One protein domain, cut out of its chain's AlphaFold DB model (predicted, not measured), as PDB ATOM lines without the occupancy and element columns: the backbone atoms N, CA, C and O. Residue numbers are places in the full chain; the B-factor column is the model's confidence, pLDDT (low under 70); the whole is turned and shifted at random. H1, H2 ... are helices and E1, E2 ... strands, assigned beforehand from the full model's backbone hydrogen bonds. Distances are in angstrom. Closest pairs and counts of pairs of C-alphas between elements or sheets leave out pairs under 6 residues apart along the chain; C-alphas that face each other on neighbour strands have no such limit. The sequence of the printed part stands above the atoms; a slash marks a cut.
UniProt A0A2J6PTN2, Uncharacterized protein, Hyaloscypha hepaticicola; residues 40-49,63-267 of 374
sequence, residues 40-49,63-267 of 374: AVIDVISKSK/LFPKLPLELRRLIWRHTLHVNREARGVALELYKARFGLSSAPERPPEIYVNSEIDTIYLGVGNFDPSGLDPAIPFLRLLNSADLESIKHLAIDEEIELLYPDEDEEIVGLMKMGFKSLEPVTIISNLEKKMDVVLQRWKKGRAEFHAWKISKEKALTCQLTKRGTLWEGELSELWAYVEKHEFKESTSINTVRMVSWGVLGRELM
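Overview. This is residues 40 to 49 and 63 to 267 of the 374 residues of an uncharacterized protein of Hyaloscypha hepaticicola (UniProt A0A2J6PTN2). A strongly twisted wall of seven strands has helices over both faces: H7 packs over E6 on one face, H1 over E6 on the other. Beyond edge strand E3, a loosely joined lobe of H2, H3 and the hairpin E1 E2 makes one end of the longest axis; the loop residues 164 to 169 stick out. The 215 printed residues hold H1 H2 H3 E1 E2 E3 H4 H5 E4 H6 E5 E6 E7 E8 H7 E9 H8 in chain order, eight named helices and nine named strands; the mixed sheet runs E3 E4 E5 E9 E6 E7 E8. The class is mixed, helices and strands, with 107 residues, under half, in named elements; the whole is compact, with a radius of gyration of the C-alphas of 18.6 A and spans of 61 by 43 by 36 A.

Along the chain. H1, residues 40 to 48, begins at C-alpha 40 (42.751, 27.561, -3.464). H2 is residues 69 to 79, H3 84 to 93, E1 95 to 97, E2 110 to 112, E3 118 to 121, H4 134 to 140, H5 143 to 146, E4 151 to 155, H6 156 to 160, E5 182 to 187, E6 194 to 199, E7 207 to 212 and E8 217 to 219. H7, residues 228 to 242, is 21.2 A long; E9 is residues 253 to 258, 16.5 A. H8, residues 259 to 262, ends at C-alpha 262 (29.836, 40.492, -4.544).

Arrangement. E5 and E9 are parallel, with N 185 and O 255 within hydrogen-bond range at 2.8 A. E9 and E6 are antiparallel, N 195 and O 256 at 2.8 A. E6 E7 E8 is a meander, each strand the antiparallel neighbour of the one before. E3, H4 H5, E4 and E4, H6, E5 are strand-helix-strand units, parallel neighbours with helices between, with right-handed crossovers. H7 is over E6 at a height over the sheet of 9.7 A, along the strands; the C-alphas of Leu 197 and Trp 237, their closest, are 7.6 A apart. H6 is on the same face, over none of the strands. H1 is on the opposite face, its Val 41 C-alpha 6.8 A from that of Val 196, its closest in E6. H8 only grazes the sheet. H2 and H3 are close but not clearly touching, C-alphas of Thr 79 and Ala 86 closest at 7.2 A. Every O i to N i+4 pair is within range in H1, H2, H3, H4, H6 and H7; H5 and H8 are too short for one.

Size, cuts and confidence. The farthest C-alphas, Arg 84 and Lys 224, are 61.7 A apart. Residues 50 to 62 are cut out, C-alphas 49 and 63 being 20.1 A apart. The links E1 to E2, E3 to H4 and H6 to E5 are long. Mean pLDDT of the printed part is 75.4; residues under 70 include 63 to 83 and 159 to 174.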
ATOM      1  N   ALA A  40      42.794  26.279  -2.754       81.88
ATOM      2  CA  ALA A  40      42.751  27.561  -3.464       81.88
ATOM      3  C   ALA A  40      41.309  28.034  -3.749       81.88
ATOM      4  O   ALA A  40      40.991  29.208  -3.583       81.88
ATOM      5  N   VAL A  41      40.407  27.106  -4.085       83.88
ATOM      6  CA  VAL A  41      38.976  27.398  -4.275       83.88
ATOM      7  C   VAL A  41      38.326  27.752  -2.932       83.88
ATOM      8  O   VAL A  41      37.554  28.705  -2.837       83.88
ATOM      9  N   ILE A  42      38.678  27.033  -1.861       84.31
ATOM     10  CA  ILE A  42      38.241  27.362  -0.496       84.31
ATOM     11  C   ILE A  42      38.777  28.727  -0.044       84.31
ATOM     12  O   ILE A  42      38.064  29.478   0.620       84.31
ATOM     13  N   ASP A  43      39.999  29.086  -0.426       81.56
ATOM     14  CA  ASP A  43      40.624  30.358  -0.092       81.56
ATOM     15  C   ASP A  43      39.870  31.511  -0.753       81.56
ATOM     16  O   ASP A  43      39.572  32.486  -0.067       81.56
ATOM     17  N   VAL A  44      39.455  31.370  -2.015       79.06
ATOM     18  CA  VAL A  44      38.558  32.329  -2.686       79.06
ATOM     19  C   VAL A  44      37.243  32.497  -1.908       79.06
ATOM     20  O   VAL A  44      36.811  33.625  -1.652       79.06
ATOM     21  N   ILE A  45      36.641  31.399  -1.431       74.94
ATOM     22  CA  ILE A  45      35.425  31.436  -0.590       74.94
ATOM     23  C   ILE A  45      35.685  32.107   0.768       74.94
ATOM     24  O   ILE A  45      34.818  32.776   1.332       74.94
ATOM     25  N   SER A  46      36.853  31.880   1.361       72.88
ATOM     26  CA  SER A  46      37.162  32.377   2.702       72.88
ATOM     27  C   SER A  46      37.566  33.853   2.692       72.88
ATOM     28  O   SER A  46      37.174  34.590   3.597       72.88
ATOM     29  N   LYS A  47      38.286  34.299   1.654       68.12
ATOM     30  CA  LYS A  47      38.675  35.700   1.439       68.12
ATOM     31  C   LYS A  47      37.458  36.578   1.136       68.12
ATOM     32  O   LYS A  47      37.365  37.668   1.687       68.12
ATOM     33  N   SER A  48      36.494  36.077   0.362       62.03
ATOM     34  CA  SER A  48      35.210  36.761   0.112       62.03
ATOM     35  C   SER A  48      34.349  36.890   1.373       62.03
ATOM     36  O   SER A  48      33.677  37.897   1.612       62.03
ATOM     37  N   LYS A  49      34.402  35.882   2.248       61.84
ATOM     38  CA  LYS A  49      33.729  35.873   3.550       61.84
ATOM     39  C   LYS A  49      34.620  36.468   4.637       61.84
ATOM     40  O   LYS A  49      34.919  35.800   5.631       61.84
ATOM     41  N   LEU A  63      50.395  43.976  12.433       40.03
ATOM     42  CA  LEU A  63      49.969  44.813  11.299       40.03
ATOM     43  C   LEU A  63      49.207  44.115  10.143       40.03
ATOM     44  O   LEU A  63      49.785  43.486   9.266       40.03
ATOM     45  N   PHE A  64      47.888  44.335  10.159       50.12
ATOM     46  CA  PHE A  64      46.851  44.439   9.111       50.12
ATOM     47  C   PHE A  64      47.080  43.952   7.661       50.12
ATOM     48  O   PHE A  64      47.048  44.758   6.726       50.12
ATOM     49  N   PRO A  65      47.087  42.634   7.417       46.09
ATOM     50  CA  PRO A  65      46.983  42.079   6.070       46.09
ATOM     51  C   PRO A  65      45.531  41.830   5.608       46.09
ATOM     52  O   PRO A  65      45.316  41.333   4.514       46.09
ATOM     53  N   LYS A  66      44.506  42.099   6.433       47.84
ATOM     54  CA  LYS A  66      43.106  41.685   6.159       47.84
ATOM     55  C   LYS A  66      42.065  42.800   6.274       47.84
ATOM     56  O   LYS A  66      40.875  42.522   6.395       47.84
ATOM     57  N   LEU A  67      42.502  44.057   6.306       48.28
ATOM     58  CA  LEU A  67      41.587  45.193   6.395       48.28
ATOM     59  C   LEU A  67      41.210  45.719   4.997       48.28
ATOM     60  O   LEU A  67      42.072  45.735   4.119       48.28
ATOM     61  N   PRO A  68      39.971  46.205   4.796       51.25
ATOM     62  CA  PRO A  68      39.588  46.965   3.603       51.25
ATOM     63  C   PRO A  68      40.554  48.124   3.315       51.25
ATOM     64  O   PRO A  68      41.137  48.693   4.244       51.25
ATOM     65  N   LEU A  69      40.740  48.460   2.036       51.03
ATOM     66  CA  LEU A  69      41.717  49.457   1.579       51.03
ATOM     67  C   LEU A  69      41.496  50.830   2.232       51.03
ATOM     68  O   LEU A  69      42.454  51.503   2.593       51.03
ATOM     69  N   GLU A  70      40.248  51.222   2.462       48.19
ATOM     70  CA  GLU A  70      39.850  52.498   3.060       48.19
ATOM     71  C   GLU A  70      40.240  52.568   4.541       48.19
ATOM     72  O   GLU A  70      40.763  53.580   5.012       48.19
ATOM     73  N   LEU A  71      40.056  51.464   5.273       52.91
ATOM     74  CA  LEU A  71      40.497  51.347   6.663       52.91
ATOM     75  C   LEU A  71      42.013  51.272   6.754       52.91
ATOM     76  O   LEU A  71      42.592  51.860   7.664       52.91
ATOM     77  N   ARG A  72      42.670  50.617   5.792       61.28
ATOM     78  CA  ARG A  72      44.125  50.678   5.684       61.28
ATOM     79  C   ARG A  72      44.580  52.088   5.388       61.28
ATOM     80  O   ARG A  72      45.460  52.526   6.095       61.28
ATOM     81  N   ARG A  73      43.964  52.843   4.479       55.41
ATOM     82  CA  ARG A  73      44.293  54.257   4.228       55.41
ATOM     83  C   ARG A  73      44.114  55.126   5.475       55.41
ATOM     84  O   ARG A  73      44.983  55.943   5.758       55.41
ATOM     85  N   LEU A  74      43.050  54.926   6.253       55.09
ATOM     86  CA  LEU A  74      42.836  55.626   7.528       55.09
ATOM     87  C   LEU A  74      43.887  55.247   8.577       55.09
ATOM     88  O   LEU A  74      44.488  56.123   9.193       55.09
ATOM     89  N   ILE A  75      44.153  53.954   8.754       60.97
ATOM     90  CA  ILE A  75      45.184  53.459   9.670       60.97
ATOM     91  C   ILE A  75      46.560  53.911   9.198       60.97
ATOM     92  O   ILE A  75      47.330  54.382  10.011       60.97
ATOM     93  N   TRP A  76      46.874  53.856   7.915       63.66
ATOM     94  CA  TRP A  76      48.107  54.377   7.333       63.66
ATOM     95  C   TRP A  76      48.244  55.864   7.633       63.66
ATOM     96  O   TRP A  76      49.232  56.266   8.240       63.66
ATOM     97  N   ARG A  77      47.220  56.668   7.326       59.31
ATOM     98  CA  ARG A  77      47.198  58.101   7.629       59.31
ATOM     99  C   ARG A  77      47.438  58.363   9.114       59.31
ATOM    100  O   ARG A  77      48.250  59.211   9.439       59.31
ATOM    101  N   HIS A  78      46.801  57.630  10.023       57.19
ATOM    102  CA  HIS A  78      46.957  57.871  11.459       57.19
ATOM    103  C   HIS A  78      48.244  57.277  12.050       57.19
ATOM    104  O   HIS A  78      48.950  57.979  12.761       57.19
ATOM    105  N   THR A  79      48.586  56.029  11.736       53.66
ATOM    106  CA  THR A  79      49.712  55.264  12.311       53.66
ATOM    107  C   THR A  79      51.056  55.772  11.808       53.66
ATOM    108  O   THR A  79      52.015  55.826  12.580       53.66
ATOM    109  N   LEU A  80      51.129  56.218  10.546       52.44
ATOM    110  CA  LEU A  80      52.347  56.817  10.012       52.44
ATOM    111  C   LEU A  80      52.759  58.069  10.779       52.44
ATOM    112  O   LEU A  80      53.953  58.338  10.847       52.44
ATOM    113  N   HIS A  81      51.827  58.829  11.356       52.19
ATOM    114  CA  HIS A  81      52.165  60.043  12.097       52.19
ATOM    115  C   HIS A  81      52.680  59.780  13.520       52.19
ATOM    116  O   HIS A  81      53.300  60.675  14.086       52.19
ATOM    117  N   VAL A  82      52.474  58.586  14.093       56.31
ATOM    118  CA  VAL A  82      52.702  58.360  15.536       56.31
ATOM    119  C   VAL A  82      54.048  57.705  15.857       56.31
ATOM    120  O   VAL A  82      54.656  58.058  16.862       56.31
ATOM    121  N   ASN A  83      54.543  56.762  15.040       66.62
ATOM    122  CA  ASN A  83      55.807  56.064  15.324       66.62
ATOM    123  C   ASN A  83      56.599  55.720  14.040       66.62
ATOM    124  O   ASN A  83      56.082  55.096  13.111       66.62
ATOM    125  N   ARG A  84      57.884  56.102  14.018       70.38
ATOM    126  CA  ARG A  84      58.849  55.834  12.937       70.38
ATOM    127  C   ARG A  84      59.081  54.338  12.689       70.38
ATOM    128  O   ARG A  84      59.253  53.951  11.539       70.38
ATOM    129  N   GLU A  85      59.067  53.509  13.728       72.62
ATOM    130  CA  GLU A  85      59.272  52.056  13.625       72.62
ATOM    131  C   GLU A  85      58.082  51.375  12.946       72.62
ATOM    132  O   GLU A  85      58.260  50.610  12.002       72.62
ATOM    133  N   ALA A  86      56.856  51.734  13.346       65.69
ATOM    134  CA  ALA A  86      55.637  51.237  12.708       65.69
ATOM    135  C   ALA A  86      55.570  51.639  11.226       65.69
ATOM    136  O   ALA A  86      55.154  50.843  10.390       65.69
ATOM    137  N   ARG A  87      56.040  52.850  10.888       68.56
ATOM    138  CA  ARG A  87      56.224  53.287   9.498       68.56
ATOM    139  C   ARG A  87      57.237  52.418   8.752       68.56
ATOM    140  O   ARG A  87      56.963  52.058   7.615       68.56
ATOM    141  N   GLY A  88      58.371  52.087   9.368       72.69
ATOM    142  CA  GLY A  88      59.379  51.205   8.773       72.69
ATOM    143  C   GLY A  88      58.787  49.854   8.377       72.69
ATOM    144  O   GLY A  88      58.804  49.503   7.203       72.69
ATOM    145  N   VAL A  89      58.143  49.171   9.327       74.38
ATOM    146  CA  VAL A  89      57.507  47.860   9.094       74.38
ATOM    147  C   VAL A  89      56.382  47.944   8.057       74.38
ATOM    148  O   VAL A  89      56.214  47.057   7.224       74.38
ATOM    149  N   ALA A  90      55.595  49.020   8.072       72.00
ATOM    150  CA  ALA A  90      54.526  49.198   7.100       72.00
ATOM    151  C   ALA A  90      55.079  49.388   5.673       72.00
ATOM    152  O   ALA A  90      54.529  48.816   4.734       72.00
ATOM    153  N   LEU A  91      56.184  50.127   5.513       78.38
ATOM    154  CA  LEU A  91      56.866  50.334   4.228       78.38
ATOM    155  C   LEU A  91      57.622  49.090   3.729       78.38
ATOM    156  O   LEU A  91      57.840  48.957   2.526       78.38
ATOM    157  N   GLU A  92      57.988  48.162   4.617       80.44
ATOM    158  CA  GLU A  92      58.503  46.842   4.218       80.44
ATOM    159  C   GLU A  92      57.428  46.014   3.498       80.44
ATOM    160  O   GLU A  92      57.733  45.288   2.550       80.44
ATOM    161  N   LEU A  93      56.167  46.149   3.925       80.31
ATOM    162  CA  LEU A  93      55.032  45.396   3.389       80.31
ATOM    163  C   LEU A  93      54.307  46.112   2.245       80.31
ATOM    164  O   LEU A  93      53.799  45.452   1.344       80.31
ATOM    165  N   TYR A  94      54.225  47.439   2.285       84.62
ATOM    166  CA  TYR A  94      53.530  48.245   1.288       84.62
ATOM    167  C   TYR A  94      54.509  49.191   0.627       84.62
ATOM    168  O   TYR A  94      54.995  50.146   1.239       84.62
ATOM    169  N   LYS A  95      54.763  48.941  -0.652       87.88
ATOM    170  CA  LYS A  95      55.646  49.777  -1.458       87.88
ATOM    171  C   LYS A  95      54.809  50.806  -2.200       87.88
ATOM    172  O   LYS A  95      53.681  50.511  -2.588       87.88
ATOM    173  N   ALA A  96      55.359  52.000  -2.388       87.69
ATOM    174  CA  ALA A  96      54.789  52.961  -3.319       87.69
ATOM    175  C   ALA A  96      54.938  52.406  -4.746       87.69
ATOM    176  O   ALA A  96      56.022  51.959  -5.124       87.69
ATOM    177  N   ARG A  97      53.838  52.380  -5.493       87.88
ATOM    178  CA  ARG A  97      53.681  51.773  -6.818       87.88
ATOM    179  C   ARG A  97      52.899  52.699  -7.747       87.88
ATOM    180  O   ARG A  97      52.270  53.658  -7.296       87.88
ATOM    181  N   PHE A  98      52.919  52.353  -9.028       84.81
ATOM    182  CA  PHE A  98      52.209  53.004 -10.126       84.81
ATOM    183  C   PHE A  98      52.745  54.397 -10.455       84.81
ATOM    184  O   PHE A  98      51.993  55.353 -10.627       84.81
ATOM    185  N   GLY A  99      54.073  54.505 -10.540       80.38
ATOM    186  CA  GLY A  99      54.715  55.679 -11.134       80.38
ATOM    187  C   GLY A  99      54.464  55.714 -12.642       80.38
ATOM    188  O   GLY A  99      54.487  54.663 -13.291       80.38
ATOM    189  N   LEU A 100      54.241  56.909 -13.192       79.19
ATOM    190  CA  LEU A 100      54.000  57.099 -14.622       79.19
ATOM    191  C   LEU A 100      55.312  56.976 -15.401       79.19
ATOM    192  O   LEU A 100      56.278  57.683 -15.115       79.19
ATOM    193  N   SER A 101      55.329  56.127 -16.427       78.31
ATOM    194  CA  SER A 101      56.476  55.968 -17.327       78.31
ATOM    195  C   SER A 101      56.832  57.269 -18.057       78.31
ATOM    196  O   SER A 101      58.006  57.537 -18.302       78.31
ATOM    197  N   SER A 102      55.829  58.104 -18.343       78.69
ATOM    198  CA  SER A 102      55.970  59.410 -18.996       78.69
ATOM    199  C   SER A 102      56.416  60.546 -18.066       78.69
ATOM    200  O   SER A 102      56.803  61.600 -18.564       78.69
ATOM    201  N   ALA A 103      56.371  60.349 -16.746       82.88
ATOM    202  CA  ALA A 103      56.743  61.352 -15.745       82.88
ATOM    203  C   ALA A 103      57.525  60.700 -14.585       82.88
ATOM    204  O   ALA A 103      57.043  60.685 -13.445       82.88
ATOM    205  N   PRO A 104      58.712  60.121 -14.852       82.19
ATOM    206  CA  PRO A 104      59.487  59.365 -13.864       82.19
ATOM    207  C   PRO A 104      59.963  60.215 -12.675       82.19
ATOM    208  O   PRO A 104      60.323  59.676 -11.629       82.19
ATOM    209  N   GLU A 105      59.973  61.542 -12.813       87.19
ATOM    210  CA  GLU A 105      60.264  62.487 -11.736       87.19
ATOM    211  C   GLU A 105      59.145  62.584 -10.693       87.19
ATOM    212  O   GLU A 105      59.393  63.023  -9.567       87.19
ATOM    213  N   ARG A 106      57.917  62.175 -11.040       81.31
ATOM    214  CA  ARG A 106      56.803  62.117 -10.095       81.31
ATOM    215  C   ARG A 106      56.864  60.795  -9.335       81.31
ATOM    216  O   ARG A 106      56.718  59.733  -9.944       81.31
ATOM    217  N   PRO A 107      57.080  60.820  -8.008       81.25
ATOM    218  CA  PRO A 107      57.146  59.590  -7.242       81.25
ATOM    219  C   PRO A 107      55.779  58.892  -7.242       81.25
ATOM    220  O   PRO A 107      54.749  59.567  -7.228       81.25
ATOM    221  N   PRO A 108      55.745  57.551  -7.210       84.44
ATOM    222  CA  PRO A 108      54.502  56.825  -7.000       84.44
ATOM    223  C   PRO A 108      53.850  57.233  -5.674       84.44
ATOM    224  O   PRO A 108      54.518  57.336  -4.643       84.44
ATOM    225  N   GLU A 109      52.532  57.426  -5.687       79.62
ATOM    226  CA  GLU A 109      51.772  57.889  -4.512       79.62
ATOM    227  C   GLU A 109      50.889  56.792  -3.898       79.62
ATOM    228  O   GLU A 109      50.359  56.945  -2.793       79.62
ATOM    229  N   ILE A 110      50.732  55.661  -4.593       81.88
ATOM    230  CA  ILE A 110      49.828  54.585  -4.191       81.88
ATOM    231  C   ILE A 110      50.630  53.481  -3.509       81.88
ATOM    232  O   ILE A 110      51.493  52.854  -4.110       81.88
ATOM    233  N   TYR A 111      50.327  53.216  -2.242       83.81
ATOM    234  CA  TYR A 111      50.957  52.141  -1.481       83.81
ATOM    235  C   TYR A 111      50.182  50.836  -1.651       83.81
ATOM    236  O   TYR A 111      49.005  50.771  -1.294       83.81
ATOM    237  N   VAL A 112      50.852  49.800  -2.161       85.56
ATOM    238  CA  VAL A 112      50.249  48.494  -2.466       85.56
ATOM    239  C   VAL A 112      51.115  47.366  -1.919       85.56
ATOM    240  O   VAL A 112      52.346  47.403  -2.008       85.56
ATOM    241  N   ASN A 113      50.459  46.346  -1.373       88.75
ATOM    242  CA  ASN A 113      51.056  45.048  -1.101       88.75
ATOM    243  C   ASN A 113      50.548  44.039  -2.133       88.75
ATOM    244  O   ASN A 113      49.426  43.551  -2.031       88.75
ATOM    245  N   SER A 114      51.392  43.696  -3.102       88.06
ATOM    246  CA  SER A 114      51.057  42.783  -4.200       88.06
ATOM    247  C   SER A 114      50.593  41.394  -3.761       88.06
ATOM    248  O   SER A 114      49.860  40.753  -4.498       88.06
ATOM    249  N   GLU A 115      50.996  40.924  -2.579       86.06
ATOM    250  CA  GLU A 115      50.646  39.589  -2.064       86.06
ATOM    251  C   GLU A 115      49.242  39.527  -1.449       86.06
ATOM    252  O   GLU A 115      48.756  38.460  -1.064       86.06
ATOM    253  N   ILE A 116      48.620  40.686  -1.242       82.19
ATOM    254  CA  ILE A 116      47.387  40.820  -0.465       82.19
ATOM    255  C   ILE A 116      46.341  41.597  -1.253       82.19
ATOM    256  O   ILE A 116      45.159  41.255  -1.218       82.19
ATOM    257  N   ASP A 117      46.775  42.655  -1.931       84.69
ATOM    258  CA  ASP A 117      45.905  43.607  -2.588       84.69
ATOM    259  C   ASP A 117      45.439  43.115  -3.935       84.69
ATOM    260  O   ASP A 117      46.237  42.787  -4.807       84.69
ATOM    261  N   THR A 118      44.121  43.138  -4.101       87.31
ATOM    262  CA  THR A 118      43.472  43.028  -5.398       87.31
ATOM    263  C   THR A 118      43.387  44.410  -6.020       87.31
ATOM    264  O   THR A 118      42.732  45.299  -5.474       87.31
ATOM    265  N   ILE A 119      44.056  44.585  -7.156       88.69
ATOM    266  CA  ILE A 119      43.876  45.761  -8.001       88.69
ATOM    267  C   ILE A 119      42.549  45.601  -8.726       88.69
ATOM    268  O   ILE A 119      42.295  44.558  -9.315       88.69
ATOM    269  N   TYR A 120      41.697  46.616  -8.643       88.12
ATOM    270  CA  TYR A 120      40.398  46.616  -9.294       88.12
ATOM    271  C   TYR A 120      40.399  47.613 -10.450       88.12
ATOM    272  O   TYR A 120      40.572  48.814 -10.232       88.12
ATOM    273  N   LEU A 121      40.213  47.103 -11.663       85.38
ATOM    274  CA  LEU A 121      40.036  47.882 -12.882       85.38
ATOM    275  C   LEU A 121      38.550  47.799 -13.224       85.38
ATOM    276  O   LEU A 121      38.032  46.713 -13.433       85.38
ATOM    277  N   GLY A 122      37.836  48.915 -13.192       83.56
ATOM    278  CA  GLY A 122      36.380  48.885 -13.295       83.56
ATOM    279  C   GLY A 122      35.804  50.189 -13.809       83.56
ATOM    280  O   GLY A 122      36.490  51.218 -13.811       83.56
ATOM    281  N   VAL A 123      34.535  50.155 -14.201       80.50
ATOM    282  CA  VAL A 123      33.830  51.301 -14.785       80.50
ATOM    283  C   VAL A 123      33.872  52.518 -13.852       80.50
ATOM    284  O   VAL A 123      33.724  52.414 -12.631       80.50
ATOM    285  N   GLY A 124      34.143  53.704 -14.394       76.88
ATOM    286  CA  GLY A 124      34.264  54.936 -13.604       76.88
ATOM    287  C   GLY A 124      35.522  55.067 -12.724       76.88
ATOM    288  O   GLY A 124      35.590  56.006 -11.925       76.88
ATOM    289  N   ASN A 125      36.513  54.170 -12.848       77.50
ATOM    290  CA  ASN A 125      37.845  54.341 -12.236       77.50
ATOM    291  C   ASN A 125      38.872  55.009 -13.167       77.50
ATOM    292  O   ASN A 125      39.941  55.400 -12.701       77.50
ATOM    293  N   PHE A 126      38.562  55.143 -14.454       73.75
ATOM    294  CA  PHE A 126      39.466  55.663 -15.479       73.75
ATOM    295  C   PHE A 126      38.836  56.842 -16.224       73.75
ATOM    296  O   PHE A 126      37.618  56.992 -16.180       73.75
ATOM    297  N   ASP A 127      39.657  57.709 -16.824       65.81
ATOM    298  CA  ASP A 127      39.234  58.935 -17.529       65.81
ATOM    299  C   ASP A 127      38.351  58.613 -18.756       65.81
ATOM    300  O   ASP A 127      38.662  57.645 -19.445       65.81
ATOM    301  N   PRO A 128      37.286  59.375 -19.069       57.84
ATOM    302  CA  PRO A 128      36.444  59.198 -20.249       57.84
ATOM    303  C   PRO A 128      37.139  59.734 -21.501       57.84
ATOM    304  O   PRO A 128      36.636  60.619 -22.183       57.84
ATOM    305  N   SER A 129      38.346  59.266 -21.797       54.38
ATOM    306  CA  SER A 129      38.858  59.365 -23.159       54.38
ATOM    307  C   SER A 129      38.370  58.110 -23.872       54.38
ATOM    308  O   SER A 129      38.684  57.022 -23.391       54.38
ATOM    309  N   GLY A 130      37.562  58.259 -24.926       55.31
ATOM    310  CA  GLY A 130      36.846  57.162 -25.592       55.31
ATOM    311  C   GLY A 130      37.679  55.917 -25.945       55.31
ATOM    312  O   GLY A 130      38.905  55.942 -25.918       55.31
ATOM    313  N   LEU A 131      36.969  54.830 -26.281       53.88
ATOM    314  CA  LEU A 131      37.479  53.482 -26.594       53.88
ATOM    315  C   LEU A 131      38.619  53.013 -25.682       53.88
ATOM    316  O   LEU A 131      39.727  52.755 -26.139       53.88
ATOM    317  N   ASP A 132      38.287  52.820 -24.408       60.81
ATOM    318  CA  ASP A 132      39.107  52.132 -23.415       60.81
ATOM    319  C   ASP A 132      40.211  52.961 -22.715       60.81
ATOM    320  O   ASP A 132      41.335  53.101 -23.198       60.81
ATOM    321  N   PRO A 133      39.954  53.401 -21.474       63.09
ATOM    322  CA  PRO A 133      40.953  54.073 -20.653       63.09
ATOM    323  C   PRO A 133      41.771  53.136 -19.736       63.09
ATOM    324  O   PRO A 133      42.746  53.581 -19.116       63.09
ATOM    325  N   ALA A 134      41.442  51.840 -19.663       69.56
ATOM    326  CA  ALA A 134      42.217  50.857 -18.911       69.56
ATOM    327  C   ALA A 134      43.535  50.508 -19.623       69.56
ATOM    328  O   ALA A 134      44.581  50.517 -18.969       69.56
ATOM    329  N   ILE A 135      43.553  50.278 -20.947       69.88
ATOM    330  CA  ILE A 135      44.812  50.017 -21.675       69.88
ATOM    331  C   ILE A 135      45.782  51.199 -21.594       69.88
ATOM    332  O   ILE A 135      46.946  50.962 -21.257       69.88
ATOM    333  N   PRO A 136      45.390  52.458 -21.874       70.12
ATOM    334  CA  PRO A 136      46.272  53.605 -21.715       70.12
ATOM    335  C   PRO A 136      46.838  53.691 -20.301       70.12
ATOM    336  O   PRO A 136      48.048  53.850 -20.150       70.12
ATOM    337  N   PHE A 137      46.009  53.499 -19.269       76.06
ATOM    338  CA  PHE A 137      46.488  53.455 -17.889       76.06
ATOM    339  C   PHE A 137      47.559  52.377 -17.694       76.06
ATOM    340  O   PHE A 137      48.641  52.677 -17.192       76.06
ATOM    341  N   LEU A 138      47.301  51.145 -18.134       78.75
ATOM    342  CA  LEU A 138      48.241  50.035 -17.984       78.75
ATOM    343  C   LEU A 138      49.531  50.264 -18.783       78.75
ATOM    344  O   LEU A 138      50.613  49.994 -18.271       78.75
ATOM    345  N   ARG A 139      49.451  50.851 -19.983       77.31
ATOM    346  CA  ARG A 139      50.617  51.245 -20.798       77.31
ATOM    347  C   ARG A 139      51.443  52.364 -20.160       77.31
ATOM    348  O   ARG A 139      52.643  52.465 -20.416       77.31
ATOM    349  N   LEU A 140      50.819  53.210 -19.342       80.62
ATOM    350  CA  LEU A 140      51.507  54.257 -18.588       80.62
ATOM    351  C   LEU A 140      52.217  53.718 -17.341       80.62
ATOM    352  O   LEU A 140      53.093  54.400 -16.807       80.62
ATOM    353  N   LEU A 141      51.884  52.512 -16.871       82.94
ATOM    354  CA  LEU A 141      52.592  51.892 -15.757       82.94
ATOM    355  C   LEU A 141      53.969  51.394 -16.201       82.94
ATOM    356  O   LEU A 141      54.158  50.877 -17.302       82.94
ATOM    357  N   ASN A 142      54.960  51.521 -15.319       84.31
ATOM    358  CA  ASN A 142      56.246  50.875 -15.551       84.31
ATOM    359  C   ASN A 142      56.099  49.340 -15.498       84.31
ATOM    360  O   ASN A 142      55.276  48.796 -14.758       84.31
ATOM    361  N   SER A 143      56.934  48.634 -16.265       83.94
ATOM    362  CA  SER A 143      56.878  47.170 -16.368       83.94
ATOM    363  C   SER A 143      57.073  46.471 -15.023       83.94
ATOM    364  O   SER A 143      56.413  45.473 -14.762       83.94
ATOM    365  N   ALA A 144      57.920  47.006 -14.140       87.50
ATOM    366  CA  ALA A 144      58.170  46.427 -12.821       87.50
ATOM    367  C   ALA A 144      56.934  46.464 -11.903       87.50
ATOM    368  O   ALA A 144      56.758  45.580 -11.063       87.50
ATOM    369  N   ASP A 145      56.081  47.478 -12.041       88.44
ATOM    370  CA  ASP A 145      54.832  47.585 -11.299       88.44
ATOM    371  C   ASP A 145      53.770  46.655 -11.883       88.44
ATOM    372  O   ASP A 145      53.133  45.943 -11.105       88.44
ATOM    373  N   LEU A 146      53.648  46.565 -13.214       86.50
ATOM    374  CA  LEU A 146      52.777  45.587 -13.885       86.50
ATOM    375  C   LEU A 146      53.142  44.147 -13.514       86.50
ATOM    376  O   LEU A 146      52.283  43.360 -13.122       86.50
ATOM    377  N   GLU A 147      54.434  43.819 -13.549       87.56
ATOM    378  CA  GLU A 147      54.968  42.525 -13.122       87.56
ATOM    379  C   GLU A 147      54.755  42.259 -11.630       87.56
ATOM    380  O   GLU A 147      54.814  41.109 -11.207       87.56
ATOM    381  N   SER A 148      54.495  43.286 -10.819       88.88
ATOM    382  CA  SER A 148      54.215  43.099  -9.396       88.88
ATOM    383  C   SER A 148      52.741  42.830  -9.094       88.88
ATOM    384  O   SER A 148      52.433  42.401  -7.988       88.88
ATOM    385  N   ILE A 149      51.819  43.054 -10.036       89.12
ATOM    386  CA  ILE A 149      50.391  42.809  -9.804       89.12
ATOM    387  C   ILE A 149      50.138  41.300  -9.802       89.12
ATOM    388  O   ILE A 149      50.343  40.624 -10.808       89.12
ATOM    389  N   LYS A 150      49.665  40.779  -8.664       90.12
ATOM    390  CA  LYS A 150      49.313  39.358  -8.519       90.12
ATOM    391  C   LYS A 150      47.823  39.086  -8.498       90.12
ATOM    392  O   LYS A 150      47.387  38.052  -8.992       90.12
ATOM    393  N   HIS A 151      47.046  39.978  -7.896       89.81
ATOM    394  CA  HIS A 151      45.608  39.813  -7.742       89.81
ATOM    395  C   HIS A 151      44.899  40.917  -8.514       89.81
ATOM    396  O   HIS A 151      45.096  42.099  -8.230       89.81
ATOM    397  N   LEU A 152      44.051  40.521  -9.454       89.38
ATOM    398  CA  LEU A 152      43.326  41.442 -10.316       89.38
ATOM    399  C   LEU A 152      41.826  41.165 -10.230       89.38
ATOM    400  O   LEU A 152      41.404  40.010 -10.189       89.38
ATOM    401  N   ALA A 153      41.032  42.225 -10.189       90.31
ATOM    402  CA  ALA A 153      39.596  42.190 -10.390       90.31
ATOM    403  C   ALA A 153      39.242  43.145 -11.531       90.31
ATOM    404  O   ALA A 153      39.714  44.283 -11.524       90.31
ATOM    405  N   ILE A 154      38.434  42.689 -12.480       87.56
ATOM    406  CA  ILE A 154      37.977  43.475 -13.624       87.56
ATOM    407  C   ILE A 154      36.459  43.397 -13.751       87.56
ATOM    408  O   ILE A 154      35.888  42.357 -13.427       87.56
ATOM    409  N   ASP A 155      35.812  44.475 -14.181       85.75
ATOM    410  CA  ASP A 155      34.416  44.418 -14.634       85.75
ATOM    411  C   ASP A 155      34.361  43.731 -16.017       85.75
ATOM    412  O   ASP A 155      35.250  43.942 -16.839       85.75
ATOM    413  N   GLU A 156      33.362  42.881 -16.260       82.00
ATOM    414  CA  GLU A 156      33.167  42.135 -17.521       82.00
ATOM    415  C   GLU A 156      32.967  43.077 -18.717       82.00
ATOM    416  O   GLU A 156      33.413  42.803 -19.825       82.00
ATOM    417  N   GLU A 157      32.392  44.249 -18.474       74.88
ATOM    418  CA  GLU A 157      32.214  45.313 -19.459       74.88
ATOM    419  C   GLU A 157      33.544  45.860 -19.977       74.88
ATOM    420  O   GLU A 157      33.604  46.365 -21.091       74.88
ATOM    421  N   ILE A 158      34.628  45.742 -19.200       70.75
ATOM    422  CA  ILE A 158      35.965  46.074 -19.699       70.75
ATOM    423  C   ILE A 158      36.411  45.026 -20.721       70.75
ATOM    424  O   ILE A 158      37.058  45.393 -21.684       70.75
ATOM    425  N   GLU A 159      36.050  43.752 -20.554       58.88
ATOM    426  CA  GLU A 159      36.394  42.676 -21.495       58.88
ATOM    427  C   GLU A 159      35.603  42.788 -22.809       58.88
ATOM    428  O   GLU A 159      36.184  42.653 -23.882       58.88
ATOM    429  N   LEU A 160      34.312  43.136 -22.732       50.09
ATOM    430  CA  LEU A 160      33.441  43.339 -23.900       50.09
ATOM    431  C   LEU A 160      33.811  44.561 -24.754       50.09
ATOM    432  O   LEU A 160      33.464  44.594 -25.930       50.09
ATOM    433  N   LEU A 161      34.535  45.542 -24.205       45.19
ATOM    434  CA  LEU A 161      35.100  46.660 -24.976       45.19
ATOM    435  C   LEU A 161      36.303  46.248 -25.849       45.19
ATOM    436  O   LEU A 161      36.843  47.084 -26.574       45.19
ATOM    437  N   TYR A 162      36.699  44.971 -25.822       53.50
ATOM    438  CA  TYR A 162      37.740  44.400 -26.675       53.50
ATOM    439  C   TYR A 162      37.236  43.244 -27.562       53.50
ATOM    440  O   TYR A 162      37.846  42.173 -27.536       53.50
ATOM    441  N   PRO A 163      36.148  43.387 -28.350       48.06
ATOM    442  CA  PRO A 163      35.795  42.340 -29.292       48.06
ATOM    443  C   PRO A 163      36.864  42.276 -30.391       48.06
ATOM    444  O   PRO A 163      37.128  43.245 -31.104       48.06
ATOM    445  N   ASP A 164      37.498  41.109 -30.472       52.34
ATOM    446  CA  ASP A 164      38.596  40.716 -31.356       52.34
ATOM    447  C   ASP A 164      38.171  40.605 -32.836       52.34
ATOM    448  O   ASP A 164      38.434  39.592 -33.487       52.34
ATOM    449  N   GLU A 165      37.475  41.598 -33.392       48.72
ATOM    450  CA  GLU A 165      36.981  41.458 -34.769       48.72
ATOM    451  C   GLU A 165      38.085  41.597 -35.829       48.72
ATOM    452  O   GLU A 165      37.958  41.008 -36.900       48.72
ATOM    453  N   ASP A 166      39.220  42.234 -35.512       51.75
ATOM    454  CA  ASP A 166      40.346  42.376 -36.441       51.75
ATOM    455  C   ASP A 166      41.651  41.809 -35.846       51.75
ATOM    456  O   ASP A 166      42.358  42.465 -35.087       51.75
ATOM    457  N   GLU A 167      41.922  40.545 -36.186       53.22
ATOM    458  CA  GLU A 167      43.180  39.776 -36.126       53.22
ATOM    459  C   GLU A 167      44.289  40.185 -35.112       53.22
ATOM    460  O   GLU A 167      44.915  41.240 -35.171       53.22
ATOM    461  N   GLU A 168      44.648  39.207 -34.263       50.47
ATOM    462  CA  GLU A 168      45.783  39.159 -33.317       50.47
ATOM    463  C   GLU A 168      45.579  39.715 -31.889       50.47
ATOM    464  O   GLU A 168      46.563  39.983 -31.221       50.47
ATOM    465  N   ILE A 169      44.360  39.803 -31.355       48.91
ATOM    466  CA  ILE A 169      43.944  39.744 -29.923       48.91
ATOM    467  C   ILE A 169      44.762  40.510 -28.856       48.91
ATOM    468  O   ILE A 169      45.860  40.099 -28.464       48.91
ATOM    469  N   VAL A 170      44.171  41.549 -28.245       49.41
ATOM    470  CA  VAL A 170      44.648  42.204 -27.002       49.41
ATOM    471  C   VAL A 170      43.814  41.738 -25.805       49.41
ATOM    472  O   VAL A 170      42.988  42.465 -25.278       49.41
ATOM    473  N   GLY A 171      44.075  40.520 -25.326       62.47
ATOM    474  CA  GLY A 171      43.497  40.022 -24.073       62.47
ATOM    475  C   GLY A 171      44.215  40.555 -22.823       62.47
ATOM    476  O   GLY A 171      45.298  41.147 -22.906       62.47
ATOM    477  N   LEU A 172      43.670  40.240 -21.640       62.41
ATOM    478  CA  LEU A 172      44.227  40.556 -20.309       62.41
ATOM    479  C   LEU A 172      45.735  40.253 -20.178       62.41
ATOM    480  O   LEU A 172      46.446  40.889 -19.406       62.41
ATOM    481  N   MET A 173      46.264  39.320 -20.973       61.81
ATOM    482  CA  MET A 173      47.685  38.958 -20.981       61.81
ATOM    483  C   MET A 173      48.580  39.889 -21.800       61.81
ATOM    484  O   MET A 173      49.748  40.068 -21.451       61.81
ATOM    485  N   LYS A 174      48.059  40.530 -22.856       64.00
ATOM    486  CA  LYS A 174      48.794  41.573 -23.594       64.00
ATOM    487  C   LYS A 174      48.948  42.858 -22.789       64.00
ATOM    488  O   LYS A 174      49.811  43.674 -23.102       64.00
ATOM    489  N   MET A 175      48.187  42.995 -21.705       70.19
ATOM    490  CA  MET A 175      48.367  44.060 -20.721       70.19
ATOM    491  C   MET A 175      49.668  43.912 -19.904       70.19
ATOM    492  O   MET A 175      50.016  44.802 -19.133       70.19
ATOM    493  N   GLY A 176      50.425  42.821 -20.085       73.25
ATOM    494  CA  GLY A 176      51.784  42.678 -19.552       73.25
ATOM    495  C   GLY A 176      51.860  42.171 -18.111       73.25
ATOM    496  O   GLY A 176      52.920  42.259 -17.486       73.25
ATOM    497  N   PHE A 177      50.774  41.622 -17.566       81.38
ATOM    498  CA  PHE A 177      50.777  41.118 -16.199       81.38
ATOM    499  C   PHE A 177      51.418  39.724 -16.093       81.38
ATOM    500  O   PHE A 177      50.761  38.702 -16.266       81.38
ATOM    501  N   LYS A 178      52.710  39.667 -15.756       82.25
ATOM    502  CA  LYS A 178      53.444  38.388 -15.708       82.25
ATOM    503  C   LYS A 178      53.210  37.546 -14.451       82.25
ATOM    504  O   LYS A 178      53.390  36.330 -14.474       82.25
ATOM    505  N   SER A 179      52.823  38.191 -13.351       87.06
ATOM    506  CA  SER A 179      52.712  37.552 -12.030       87.06
ATOM    507  C   SER A 179      51.275  37.346 -11.564       87.06
ATOM    508  O   SER A 179      51.062  37.091 -10.379       87.06
ATOM    509  N   LEU A 180      50.280  37.467 -12.450       86.62
ATOM    510  CA  LEU A 180      48.894  37.224 -12.051       86.62
ATOM    511  C   LEU A 180      48.724  35.795 -11.555       86.62
ATOM    512  O   LEU A 180      49.165  34.839 -12.195       86.62
ATOM    513  N   GLU A 181      48.063  35.658 -10.413       85.38
ATOM    514  CA  GLU A 181      47.790  34.376  -9.780       85.38
ATOM    515  C   GLU A 181      46.274  34.111  -9.776       85.38
ATOM    516  O   GLU A 181      45.848  33.151 -10.428       85.38
ATOM    517  N   PRO A 182      45.437  34.946  -9.123       89.00
ATOM    518  CA  PRO A 182      44.011  34.967  -9.393       89.00
ATOM    519  C   PRO A 182      43.556  36.212 -10.165       89.00
ATOM    520  O   PRO A 182      43.947  37.342  -9.854       89.00
ATOM    521  N   VAL A 183      42.622  35.988 -11.085       88.38
ATOM    522  CA  VAL A 183      41.822  37.032 -11.735       88.38
ATOM    523  C   VAL A 183      40.366  36.873 -11.308       88.38
ATOM    524  O   VAL A 183      39.872  35.753 -11.194       88.38
ATOM    525  N   THR A 184      39.685  37.976 -11.017       90.56
ATOM    526  CA  THR A 184      38.245  38.007 -10.742       90.56
ATOM    527  C   THR A 184      37.547  38.828 -11.816       90.56
ATOM    528  O   THR A 184      37.832  40.010 -11.933       90.56
ATOM    529  N   ILE A 185      36.639  38.223 -12.567       88.12
ATOM    530  CA  ILE A 185      35.799  38.891 -13.562       88.12
ATOM    531  C   ILE A 185      34.442  39.155 -12.912       88.12
ATOM    532  O   ILE A 185      33.832  38.251 -12.324       88.12
ATOM    533  N   ILE A 186      34.015  40.410 -12.938       90.12
ATOM    534  CA  ILE A 186      32.846  40.913 -12.234       90.12
ATOM    535  C   ILE A 186      31.761  41.210 -13.252       90.12
ATOM    536  O   ILE A 186      31.826  42.194 -13.970       90.12
ATOM    537  N   SER A 187      30.734  40.375 -13.248       87.69
ATOM    538  CA  SER A 187      29.607  40.505 -14.160       87.69
ATOM    539  C   SER A 187      28.494  41.347 -13.535       87.69
ATOM    540  O   SER A 187      28.125  41.142 -12.364       87.69
ATOM    541  N   ASN A 188      27.928  42.274 -14.306       81.94
ATOM    542  CA  ASN A 188      26.740  43.024 -13.895       81.94
ATOM    543  C   ASN A 188      25.459  42.179 -13.902       81.94
ATOM    544  O   ASN A 188      24.462  42.590 -13.301       81.94
ATOM    545  N   LEU A 189      25.500  40.978 -14.492       75.62
ATOM    546  CA  LEU A 189      24.338  40.120 -14.646       75.62
ATOM    547  C   LEU A 189      23.648  39.908 -13.295       75.62
ATOM    548  O   LEU A 189      24.242  39.458 -12.309       75.62
ATOM    549  N   GLU A 190      22.338  40.155 -13.242       66.62
ATOM    550  CA  GLU A 190      21.550  39.977 -12.013       66.62
ATOM    551  C   GLU A 190      21.535  38.519 -11.508       66.62
ATOM    552  O   GLU A 190      21.187  38.222 -10.356       66.62
ATOM    553  N   LYS A 191      21.938  37.582 -12.372       72.31
ATOM    554  CA  LYS A 191      21.992  36.150 -12.087       72.31
ATOM    555  C   LYS A 191      22.995  35.850 -10.969       72.31
ATOM    556  O   LYS A 191      24.008  36.512 -10.767       72.31
ATOM    557  N   LYS A 192      22.722  34.795 -10.198       78.44
ATOM    558  CA  LYS A 192      23.623  34.309  -9.138       78.44
ATOM    559  C   LYS A 192      24.761  33.493  -9.758       78.44
ATOM    560  O   LYS A 192      24.712  32.263  -9.714       78.44
ATOM    561  N   MET A 193      25.758  34.177 -10.308       83.56
ATOM    562  CA  MET A 193      26.997  33.573 -10.789       83.56
ATOM    563  C   MET A 193      28.108  33.747  -9.748       83.56
ATOM    564  O   MET A 193      28.337  34.846  -9.247       83.56
ATOM    565  N   ASP A 194      28.753  32.643  -9.387       90.69
ATOM    566  CA  ASP A 194      30.015  32.616  -8.642       90.69
ATOM    567  C   ASP A 194      30.704  31.308  -9.025       90.69
ATOM    568  O   ASP A 194      30.337  30.231  -8.543       90.69
ATOM    569  N   VAL A 195      31.596  31.381 -10.002       90.19
ATOM    570  CA  VAL A 195      32.284  30.236 -10.591       90.19
ATOM    571  C   VAL A 195      33.777  30.462 -10.477       90.19
ATOM    572  O   VAL A 195      34.264  31.566 -10.686       90.19
ATOM    573  N   VAL A 196      34.511  29.413 -10.131       90.56
ATOM    574  CA  VAL A 196      35.966  29.426 -10.046       90.56
ATOM    575  C   VAL A 196      36.521  28.400 -11.023       90.56
ATOM    576  O   VAL A 196      36.273  27.209 -10.864       90.56
ATOM    577  N   LEU A 197      37.296  28.850 -12.002       88.50
ATOM    578  CA  LEU A 197      38.169  28.015 -12.815       88.50
ATOM    579  C   LEU A 197      39.514  27.891 -12.095       88.50
ATOM    580  O   LEU A 197      40.134  28.892 -11.751       88.50
ATOM    581  N   GLN A 198      39.969  26.669 -11.838       89.69
ATOM    582  CA  GLN A 198      41.209  26.393 -11.116       89.69
ATOM    583  C   GLN A 198      42.123  25.505 -11.951       89.69
ATOM    584  O   GLN A 198      41.749  24.379 -12.270       89.69
ATOM    585  N   ARG A 199      43.353  25.960 -12.203       87.00
ATOM    586  CA  ARG A 199      44.376  25.168 -12.891       87.00
ATOM    587  C   ARG A 199      44.717  23.905 -12.101       87.00
ATOM    588  O   ARG A 199      44.928  23.958 -10.878       87.00
ATOM    589  N   TRP A 200      44.809  22.780 -12.796       84.25
ATOM    590  CA  TRP A 200      45.234  21.492 -12.274       84.25
ATOM    591  C   TRP A 200      46.742  21.517 -11.970       84.25
ATOM    592  O   TRP A 200      47.568  21.750 -12.844       84.25
ATOM    593  N   LYS A 201      47.143  21.204 -10.727       75.94
ATOM    594  CA  LYS A 201      48.555  21.312 -10.282       75.94
ATOM    595  C   LYS A 201      49.504  20.203 -10.760       75.94
ATOM    596  O   LYS A 201      50.701  20.438 -10.842       75.94
ATOM    597  N   LYS A 202      49.013  18.975 -10.981       70.75
ATOM    598  CA  LYS A 202      49.839  17.809 -11.386       70.75
ATOM    599  C   LYS A 202      49.917  17.572 -12.906       70.75
ATOM    600  O   LYS A 202      50.457  16.555 -13.321       70.75
ATOM    601  N   GLY A 203      49.353  18.465 -13.705       62.81
ATOM    602  CA  GLY A 203      49.182  18.364 -15.152       62.81
ATOM    603  C   GLY A 203      49.486  19.721 -15.778       62.81
ATOM    604  O   GLY A 203      49.611  20.713 -15.059       62.81
ATOM    605  N   ARG A 204      49.676  19.761 -17.097       62.44
ATOM    606  CA  ARG A 204      49.867  21.023 -17.826       62.44
ATOM    607  C   ARG A 204      48.495  21.514 -18.319       62.44
ATOM    608  O   ARG A 204      47.673  20.697 -18.712       62.44
ATOM    609  N   ALA A 205      48.253  22.813 -18.157       61.53
ATOM    610  CA  ALA A 205      47.082  23.618 -18.556       61.53
ATOM    611  C   ALA A 205      45.625  23.204 -18.297       61.53
ATOM    612  O   ALA A 205      44.770  24.045 -18.537       61.53
ATOM    613  N   GLU A 206      45.283  22.027 -17.788       81.12
ATOM    614  CA  GLU A 206      43.862  21.715 -17.557       81.12
ATOM    615  C   GLU A 206      43.255  22.600 -16.448       81.12
ATOM    616  O   GLU A 206      43.826  22.715 -15.359       81.12
ATOM    617  N   PHE A 207      42.100  23.226 -16.699       84.06
ATOM    618  CA  PHE A 207      41.338  23.963 -15.687       84.06
ATOM    619  C   PHE A 207      40.110  23.172 -15.242       84.06
ATOM    620  O   PHE A 207      39.450  22.490 -16.015       84.06
ATOM    621  N   HIS A 208      39.773  23.288 -13.961       88.69
ATOM    622  CA  HIS A 208      38.556  22.729 -13.387       88.69
ATOM    623  C   HIS A 208      37.603  23.819 -12.949       88.69
ATOM    624  O   HIS A 208      37.995  24.709 -12.194       88.69
ATOM    625  N   ALA A 209      36.341  23.687 -13.336       88.88
ATOM    626  CA  ALA A 209      35.295  24.623 -12.974       88.88
ATOM    627  C   ALA A 209      34.567  24.215 -11.682       88.88
ATOM    628  O   ALA A 209      34.128  23.074 -11.509       88.88
ATOM    629  N   TRP A 210      34.383  25.181 -10.785       90.44
ATOM    630  CA  TRP A 210      33.728  25.025  -9.491       90.44
ATOM    631  C   TRP A 210      32.636  26.072  -9.325       90.44
ATOM    632  O   TRP A 210      32.916  27.265  -9.296       90.44
ATOM    633  N   LYS A 211      31.390  25.645  -9.142       90.00
ATOM    634  CA  LYS A 211      30.286  26.528  -8.776       90.00
ATOM    635  C   LYS A 211      30.291  26.775  -7.273       90.00
ATOM    636  O   LYS A 211      30.155  25.849  -6.471       90.00
ATOM    637  N   ILE A 212      30.403  28.033  -6.880       88.62
ATOM    638  CA  ILE A 212      30.445  28.457  -5.490       88.62
ATOM    639  C   ILE A 212      29.032  28.769  -4.999       88.62
ATOM    640  O   ILE A 212      28.259  29.513  -5.599       88.62
ATOM    641  N   SER A 213      28.681  28.188  -3.858       85.06
ATOM    642  CA  SER A 213      27.464  28.513  -3.120       85.06
ATOM    643  C   SER A 213      27.814  29.037  -1.728       85.06
ATOM    644  O   SER A 213      28.961  28.968  -1.283       85.06
ATOM    645  N   LYS A 214      26.811  29.534  -0.991       76.44
ATOM    646  CA  LYS A 214      27.011  30.056   0.371       76.44
ATOM    647  C   LYS A 214      27.720  29.064   1.298       76.44
ATOM    648  O   LYS A 214      28.431  29.509   2.193       76.44
ATOM    649  N   GLU A 215      27.564  27.761   1.092       76.38
ATOM    650  CA  GLU A 215      28.008  26.740   2.051       76.38
ATOM    651  C   GLU A 215      29.009  25.737   1.474       76.38
ATOM    652  O   GLU A 215      29.726  25.095   2.235       76.38
ATOM    653  N   LYS A 216      29.106  25.622   0.146       84.50
ATOM    654  CA  LYS A 216      29.946  24.619  -0.522       84.50
ATOM    655  C   LYS A 216      30.374  25.061  -1.918       84.50
ATOM    656  O   LYS A 216      29.644  25.810  -2.569       84.50
ATOM    657  N   ALA A 217      31.507  24.548  -2.381       87.38
ATOM    658  CA  ALA A 217      31.821  24.496  -3.804       87.38
ATOM    659  C   ALA A 217      31.301  23.174  -4.376       87.38
ATOM    660  O   ALA A 217      31.394  22.132  -3.727       87.38
ATOM    661  N   LEU A 218      30.725  23.235  -5.568       87.44
ATOM    662  CA  LEU A 218      30.259  22.089  -6.336       87.44
ATOM    663  C   LEU A 218      31.045  22.036  -7.639       87.44
ATOM    664  O   LEU A 218      31.368  23.080  -8.199       87.44
ATOM    665  N   THR A 219      31.325  20.839  -8.131       84.62
ATOM    666  CA  THR A 219      31.877  20.658  -9.472       84.62
ATOM    667  C   THR A 219      30.913  21.239 -10.506       84.62
ATOM    668  O   THR A 219      29.697  21.033 -10.433       84.62
ATOM    669  N   CYS A 220      31.439  22.026 -11.440       81.75
ATOM    670  CA  CYS A 220      30.665  22.546 -12.556       81.75
ATOM    671  C   CYS A 220      30.910  21.621 -13.748       81.75
ATOM    672  O   CYS A 220      31.982  21.640 -14.351       81.75
ATOM    673  N   GLN A 221      29.937  20.761 -14.044       74.38
ATOM    674  CA  GLN A 221      29.891  20.037 -15.310       74.38
ATOM    675  C   GLN A 221      28.963  20.811 -16.236       74.38
ATOM    676  O   GLN A 221      27.792  20.987 -15.898       74.38
ATOM    677  N   LEU A 222      29.479  21.276 -17.377       73.44
ATOM    678  CA  LEU A 222      28.662  21.906 -18.413       73.44
ATOM    679  C   LEU A 222      27.620  20.884 -18.869       73.44
ATOM    680  O   LEU A 222      27.944  19.862 -19.480       73.44
ATOM    681  N   THR A 223      26.360  21.096 -18.511       71.94
ATOM    682  CA  THR A 223      25.312  20.126 -18.835       71.94
ATOM    683  C   THR A 223      24.893  20.274 -20.295       71.94
ATOM    684  O   THR A 223      24.865  21.380 -20.820       71.94
ATOM    685  N   LYS A 224      24.460  19.182 -20.946       68.88
ATOM    686  CA  LYS A 224      23.916  19.213 -22.325       68.88
ATOM    687  C   LYS A 224      22.635  20.057 -22.479       68.88
ATOM    688  O   LYS A 224      21.958  19.967 -23.492       68.88
ATOM    689  N   ARG A 225      22.206  20.792 -21.460       75.00
ATOM    690  CA  ARG A 225      21.077  21.729 -21.510       75.00
ATOM    691  C   ARG A 225      21.491  23.032 -20.836       75.00
ATOM    692  O   ARG A 225      20.762  23.536 -19.985       75.00
ATOM    693  N   GLY A 226      22.690  23.502 -21.171       74.38
ATOM    694  CA  GLY A 226      23.240  24.697 -20.563       74.38
ATOM    695  C   GLY A 226      22.372  25.915 -20.833       74.38
ATOM    696  O   GLY A 226      21.698  26.031 -21.851       74.38
ATOM    697  N   THR A 227      22.357  26.809 -19.875       81.50
ATOM    698  CA  THR A 227      21.830  28.162 -19.972       81.50
ATOM    699  C   THR A 227      22.842  29.069 -20.679       81.50
ATOM    700  O   THR A 227      24.003  28.700 -20.811       81.50
ATOM    701  N   LEU A 228      22.421  30.264 -21.104       78.44
ATOM    702  CA  LEU A 228      23.287  31.212 -21.823       78.44
ATOM    703  C   LEU A 228      24.629  31.480 -21.107       78.44
ATOM    704  O   LEU A 228      25.673  31.387 -21.736       78.44
ATOM    705  N   TRP A 229      24.613  31.670 -19.779       80.50
ATOM    706  CA  TRP A 229      25.840  31.918 -19.001       80.50
ATOM    707  C   TRP A 229      26.784  30.708 -18.947       80.50
ATOM    708  O   TRP A 229      27.979  30.857 -18.715       80.50
ATOM    709  N   GLU A 230      26.267  29.486 -19.128       83.81
ATOM    710  CA  GLU A 230      27.133  28.310 -19.266       83.81
ATOM    711  C   GLU A 230      27.875  28.345 -20.611       83.81
ATOM    712  O   GLU A 230      28.995  27.844 -20.670       83.81
ATOM    713  N   GLY A 231      27.281  28.962 -21.644       84.12
ATOM    714  CA  GLY A 231      27.913  29.287 -22.928       84.12
ATOM    715  C   GLY A 231      29.115  30.202 -22.743       84.12
ATOM    716  O   GLY A 231      30.237  29.764 -22.987       84.12
ATOM    717  N   GLU A 232      28.886  31.395 -22.189       81.81
ATOM    718  CA  GLU A 232      29.921  32.394 -21.859       81.81
ATOM    719  C   GLU A 232      31.059  31.776 -21.023       81.81
ATOM    720  O   GLU A 232      32.241  31.897 -21.341       81.81
ATOM    721  N   LEU A 233      30.708  31.010 -19.981       83.06
ATOM    722  CA  LEU A 233      31.692  30.309 -19.156       83.06
ATOM    723  C   LEU A 233      32.501  29.275 -19.956       83.06
ATOM    724  O   LEU A 233      33.698  29.114 -19.716       83.06
ATOM    725  N   SER A 234      31.850  28.516 -20.843       85.56
ATOM    726  CA  SER A 234      32.515  27.485 -21.648       85.56
ATOM    727  C   SER A 234      33.469  28.081 -22.680       85.56
ATOM    728  O   SER A 234      34.541  27.522 -22.896       85.56
ATOM    729  N   GLU A 235      33.111  29.226 -23.256       85.12
ATOM    730  CA  GLU A 235      33.942  29.987 -24.181       85.12
ATOM    731  C   GLU A 235      35.180  30.542 -23.477       85.12
ATOM    732  O   GLU A 235      36.300  30.259 -23.903       85.12
ATOM    733  N   LEU A 236      35.005  31.215 -22.332       81.50
ATOM    734  CA  LEU A 236      36.128  31.699 -21.526       81.50
ATOM    735  C   LEU A 236      37.054  30.547 -21.107       81.50
ATOM    736  O   LEU A 236      38.278  30.666 -21.153       81.50
ATOM    737  N   TRP A 237      36.486  29.411 -20.695       85.19
ATOM    738  CA  TRP A 237      37.272  28.233 -20.338       85.19
ATOM    739  C   TRP A 237      38.072  27.709 -21.543       85.19
ATOM    740  O   TRP A 237      39.282  27.497 -21.421       85.19
ATOM    741  N   ALA A 238      37.435  27.568 -22.708       85.06
ATOM    742  CA  ALA A 238      38.113  27.174 -23.938       85.06
ATOM    743  C   ALA A 238      39.238  28.152 -24.302       85.06
ATOM    744  O   ALA A 238      40.344  27.720 -24.633       85.06
ATOM    745  N   TYR A 239      38.991  29.455 -24.171       80.31
ATOM    746  CA  TYR A 239      39.969  30.505 -24.424       80.31
ATOM    747  C   TYR A 239      41.191  30.388 -23.506       80.31
ATOM    748  O   TYR A 239      42.321  30.338 -23.997       80.31
ATOM    749  N   VAL A 240      40.975  30.285 -22.189       78.94
ATOM    750  CA  VAL A 240      42.046  30.184 -21.181       78.94
ATOM    751  C   VAL A 240      42.921  28.945 -21.404       78.94
ATOM    752  O   VAL A 240      44.129  28.997 -21.173       78.94
ATOM    753  N   GLU A 241      42.337  27.834 -21.854       81.75
ATOM    754  CA  GLU A 241      43.079  26.601 -22.119       81.75
ATOM    755  C   GLU A 241      43.786  26.581 -23.481       81.75
ATOM    756  O   GLU A 241      44.954  26.192 -23.534       81.75
ATOM    757  N   LYS A 242      43.118  26.998 -24.573       79.38
ATOM    758  CA  LYS A 242      43.720  27.066 -25.924       79.38
ATOM    759  C   LYS A 242      44.968  27.941 -25.923       79.38
ATOM    760  O   LYS A 242      45.968  27.608 -26.553       79.38
ATOM    761  N   HIS A 243      44.912  29.046 -25.192       72.44
ATOM    762  CA  HIS A 243      45.994  30.011 -25.131       72.44
ATOM    763  C   HIS A 243      46.933  29.738 -23.955       72.44
ATOM    764  O   HIS A 243      47.407  30.698 -23.366       72.44
ATOM    765  N   GLU A 244      47.232  28.471 -23.599       65.12
ATOM    766  CA  GLU A 244      48.233  28.148 -22.562       65.12
ATOM    767  C   GLU A 244      49.512  28.969 -22.806       65.12
ATOM    768  O   GLU A 244      50.322  28.691 -23.692       65.12
ATOM    769  N   PHE A 245      49.659  30.037 -22.023       60.78
ATOM    770  CA  PHE A 245      50.625  31.086 -22.299       60.78
ATOM    771  C   PHE A 245      52.019  30.563 -21.955       60.78
ATOM    772  O   PHE A 245      52.429  30.574 -20.792       60.78
ATOM    773  N   LYS A 246      52.752  30.085 -22.971       54.53
ATOM    774  CA  LYS A 246      54.088  29.476 -22.842       54.53
ATOM    775  C   LYS A 246      55.129  30.393 -22.180       54.53
ATOM    776  O   LYS A 246      56.152  29.887 -21.728       54.53
ATOM    777  N   GLU A 247      54.868  31.702 -22.074       53.56
ATOM    778  CA  GLU A 247      55.855  32.683 -21.604       53.56
ATOM    779  C   GLU A 247      55.410  33.639 -20.482       53.56
ATOM    780  O   GLU A 247      56.277  34.326 -19.942       53.56
ATOM    781  N   SER A 248      54.127  33.731 -20.090       50.47
ATOM    782  CA  SER A 248      53.708  34.946 -19.362       50.47
ATOM    783  C   SER A 248      52.698  34.853 -18.228       50.47
ATOM    784  O   SER A 248      52.531  35.885 -17.594       50.47
ATOM    785  N   THR A 249      52.084  33.722 -17.857       59.16
ATOM    786  CA  THR A 249      51.180  33.780 -16.687       59.16
ATOM    787  C   THR A 249      51.139  32.568 -15.774       59.16
ATOM    788  O   THR A 249      50.840  31.442 -16.169       59.16
ATOM    789  N   SER A 250      51.316  32.864 -14.486       69.06
ATOM    790  CA  SER A 250      51.040  32.008 -13.335       69.06
ATOM    791  C   SER A 250      49.556  31.952 -12.956       69.06
ATOM    792  O   SER A 250      49.257  31.638 -11.800       69.06
ATOM    793  N   ILE A 251      48.626  32.257 -13.877       79.75
ATOM    794  CA  ILE A 251      47.201  32.227 -13.539       79.75
ATOM    795  C   ILE A 251      46.848  30.813 -13.108       79.75
ATOM    796  O   ILE A 251      46.907  29.841 -13.862       79.75
ATOM    797  N   ASN A 252      46.492  30.730 -11.837       85.19
ATOM    798  CA  ASN A 252      46.092  29.507 -11.185       85.19
ATOM    799  C   ASN A 252      44.584  29.491 -10.996       85.19
ATOM    800  O   ASN A 252      44.009  28.409 -10.893       85.19
ATOM    801  N   THR A 253      43.950  30.661 -10.933       88.38
ATOM    802  CA  THR A 253      42.536  30.772 -10.604       88.38
ATOM    803  C   THR A 253      41.886  31.915 -11.381       88.38
ATOM    804  O   THR A 253      42.392  33.030 -11.385       88.38
ATOM    805  N   VAL A 254      40.729  31.666 -11.984       88.44
ATOM    806  CA  VAL A 254      39.849  32.709 -12.525       88.44
ATOM    807  C   VAL A 254      38.515  32.594 -11.801       88.44
ATOM    808  O   VAL A 254      37.955  31.505 -11.725       88.44
ATOM    809  N   ARG A 255      38.018  33.679 -11.206       91.12
ATOM    810  CA  ARG A 255      36.713  33.727 -10.539       91.12
ATOM    811  C   ARG A 255      35.776  34.615 -11.339       91.12
ATOM    812  O   ARG A 255      36.007  35.810 -11.397       91.12
ATOM    813  N   MET A 256      34.692  34.070 -11.857       89.56
ATOM    814  CA  MET A 256      33.597  34.857 -12.417       89.56
ATOM    815  C   MET A 256      32.525  35.033 -11.354       89.56
ATOM    816  O   MET A 256      32.071  34.054 -10.759       89.56
ATOM    817  N   VAL A 257      32.123  36.265 -11.075       91.06
ATOM    818  CA  VAL A 257      31.208  36.551  -9.971       91.06
ATOM    819  C   VAL A 257      30.287  37.709 -10.311       91.06
ATOM    820  O   VAL A 257      30.722  38.717 -10.851       91.06
ATOM    821  N   SER A 258      29.004  37.591  -9.971       91.12
ATOM    822  CA  SER A 258      28.057  38.670 -10.238       91.12
ATOM    823  C   SER A 258      28.016  39.731  -9.143       91.12
ATOM    824  O   SER A 258      28.285  39.455  -7.964       91.12
ATOM    825  N   TRP A 259      27.542  40.928  -9.491       91.12
ATOM    826  CA  TRP A 259      27.230  41.994  -8.531       91.12
ATOM    827  C   TRP A 259      26.313  41.503  -7.407       91.12
ATOM    828  O   TRP A 259      26.485  41.857  -6.240       91.12
ATOM    829  N   GLY A 260      25.346  40.638  -7.729       89.62
ATOM    830  CA  GLY A 260      24.452  40.029  -6.745       89.62
ATOM    831  C   GLY A 260      25.187  39.249  -5.658       89.62
ATOM    832  O   GLY A 260      24.756  39.245  -4.498       89.62
ATOM    833  N   VAL A 261      26.280  38.576  -6.015       88.38
ATOM    834  CA  VAL A 261      27.120  37.828  -5.080       88.38
ATOM    835  C   VAL A 261      28.098  38.749  -4.362       88.38
ATOM    836  O   VAL A 261      28.082  38.761  -3.126       88.38
ATOM    837  N   LEU A 262      28.854  39.561  -5.104       88.56
ATOM    838  CA  LEU A 262      29.836  40.492  -4.544       88.56
ATOM    839  C   LEU A 262      29.222  41.520  -3.601       88.56
ATOM    840  O   LEU A 262      29.812  41.841  -2.576       88.56
ATOM    841  N   GLY A 263      28.001  41.987  -3.866       88.56
ATOM    842  CA  GLY A 263      27.319  42.958  -3.009       88.56
ATOM    843  C   GLY A 263      27.051  42.451  -1.588       88.56
ATOM    844  O   GLY A 263      26.706  43.234  -0.706       88.56
ATOM    845  N   ARG A 264      27.212  41.144  -1.342       87.56
ATOM    846  CA  ARG A 264      27.130  40.534  -0.006       87.56
ATOM    847  C   ARG A 264      28.488  40.418   0.687       87.56
ATOM    848  O   ARG A 264      28.523  40.137   1.886       87.56
ATOM    849  N   GLU A 265      29.584  40.593  -0.040       85.44
ATOM    850  CA  GLU A 265      30.942  40.565   0.493       85.44
ATOM    851  C   GLU A 265      31.272  41.929   1.100       85.44
ATOM    852  O   GLU A 265      31.086  42.963   0.467       85.44
ATOM    853  N   LEU A 266      31.768  41.951   2.341       82.12
ATOM    854  CA  LEU A 266      31.945  43.195   3.100       82.12
ATOM    855  C   LEU A 266      32.824  44.225   2.372       82.12
ATOM    856  O   LEU A 266      32.547  45.417   2.443       82.12
ATOM    857  N   MET A 267      33.872  43.755   1.690       80.19
ATOM    858  CA  MET A 267      34.810  44.604   0.953       80.19
ATOM    859  C   MET A 267      34.207  45.198  -0.327       80.19
ATOM    860  O   MET A 267      34.539  46.321  -0.682       80.19
TER     861      MET A 267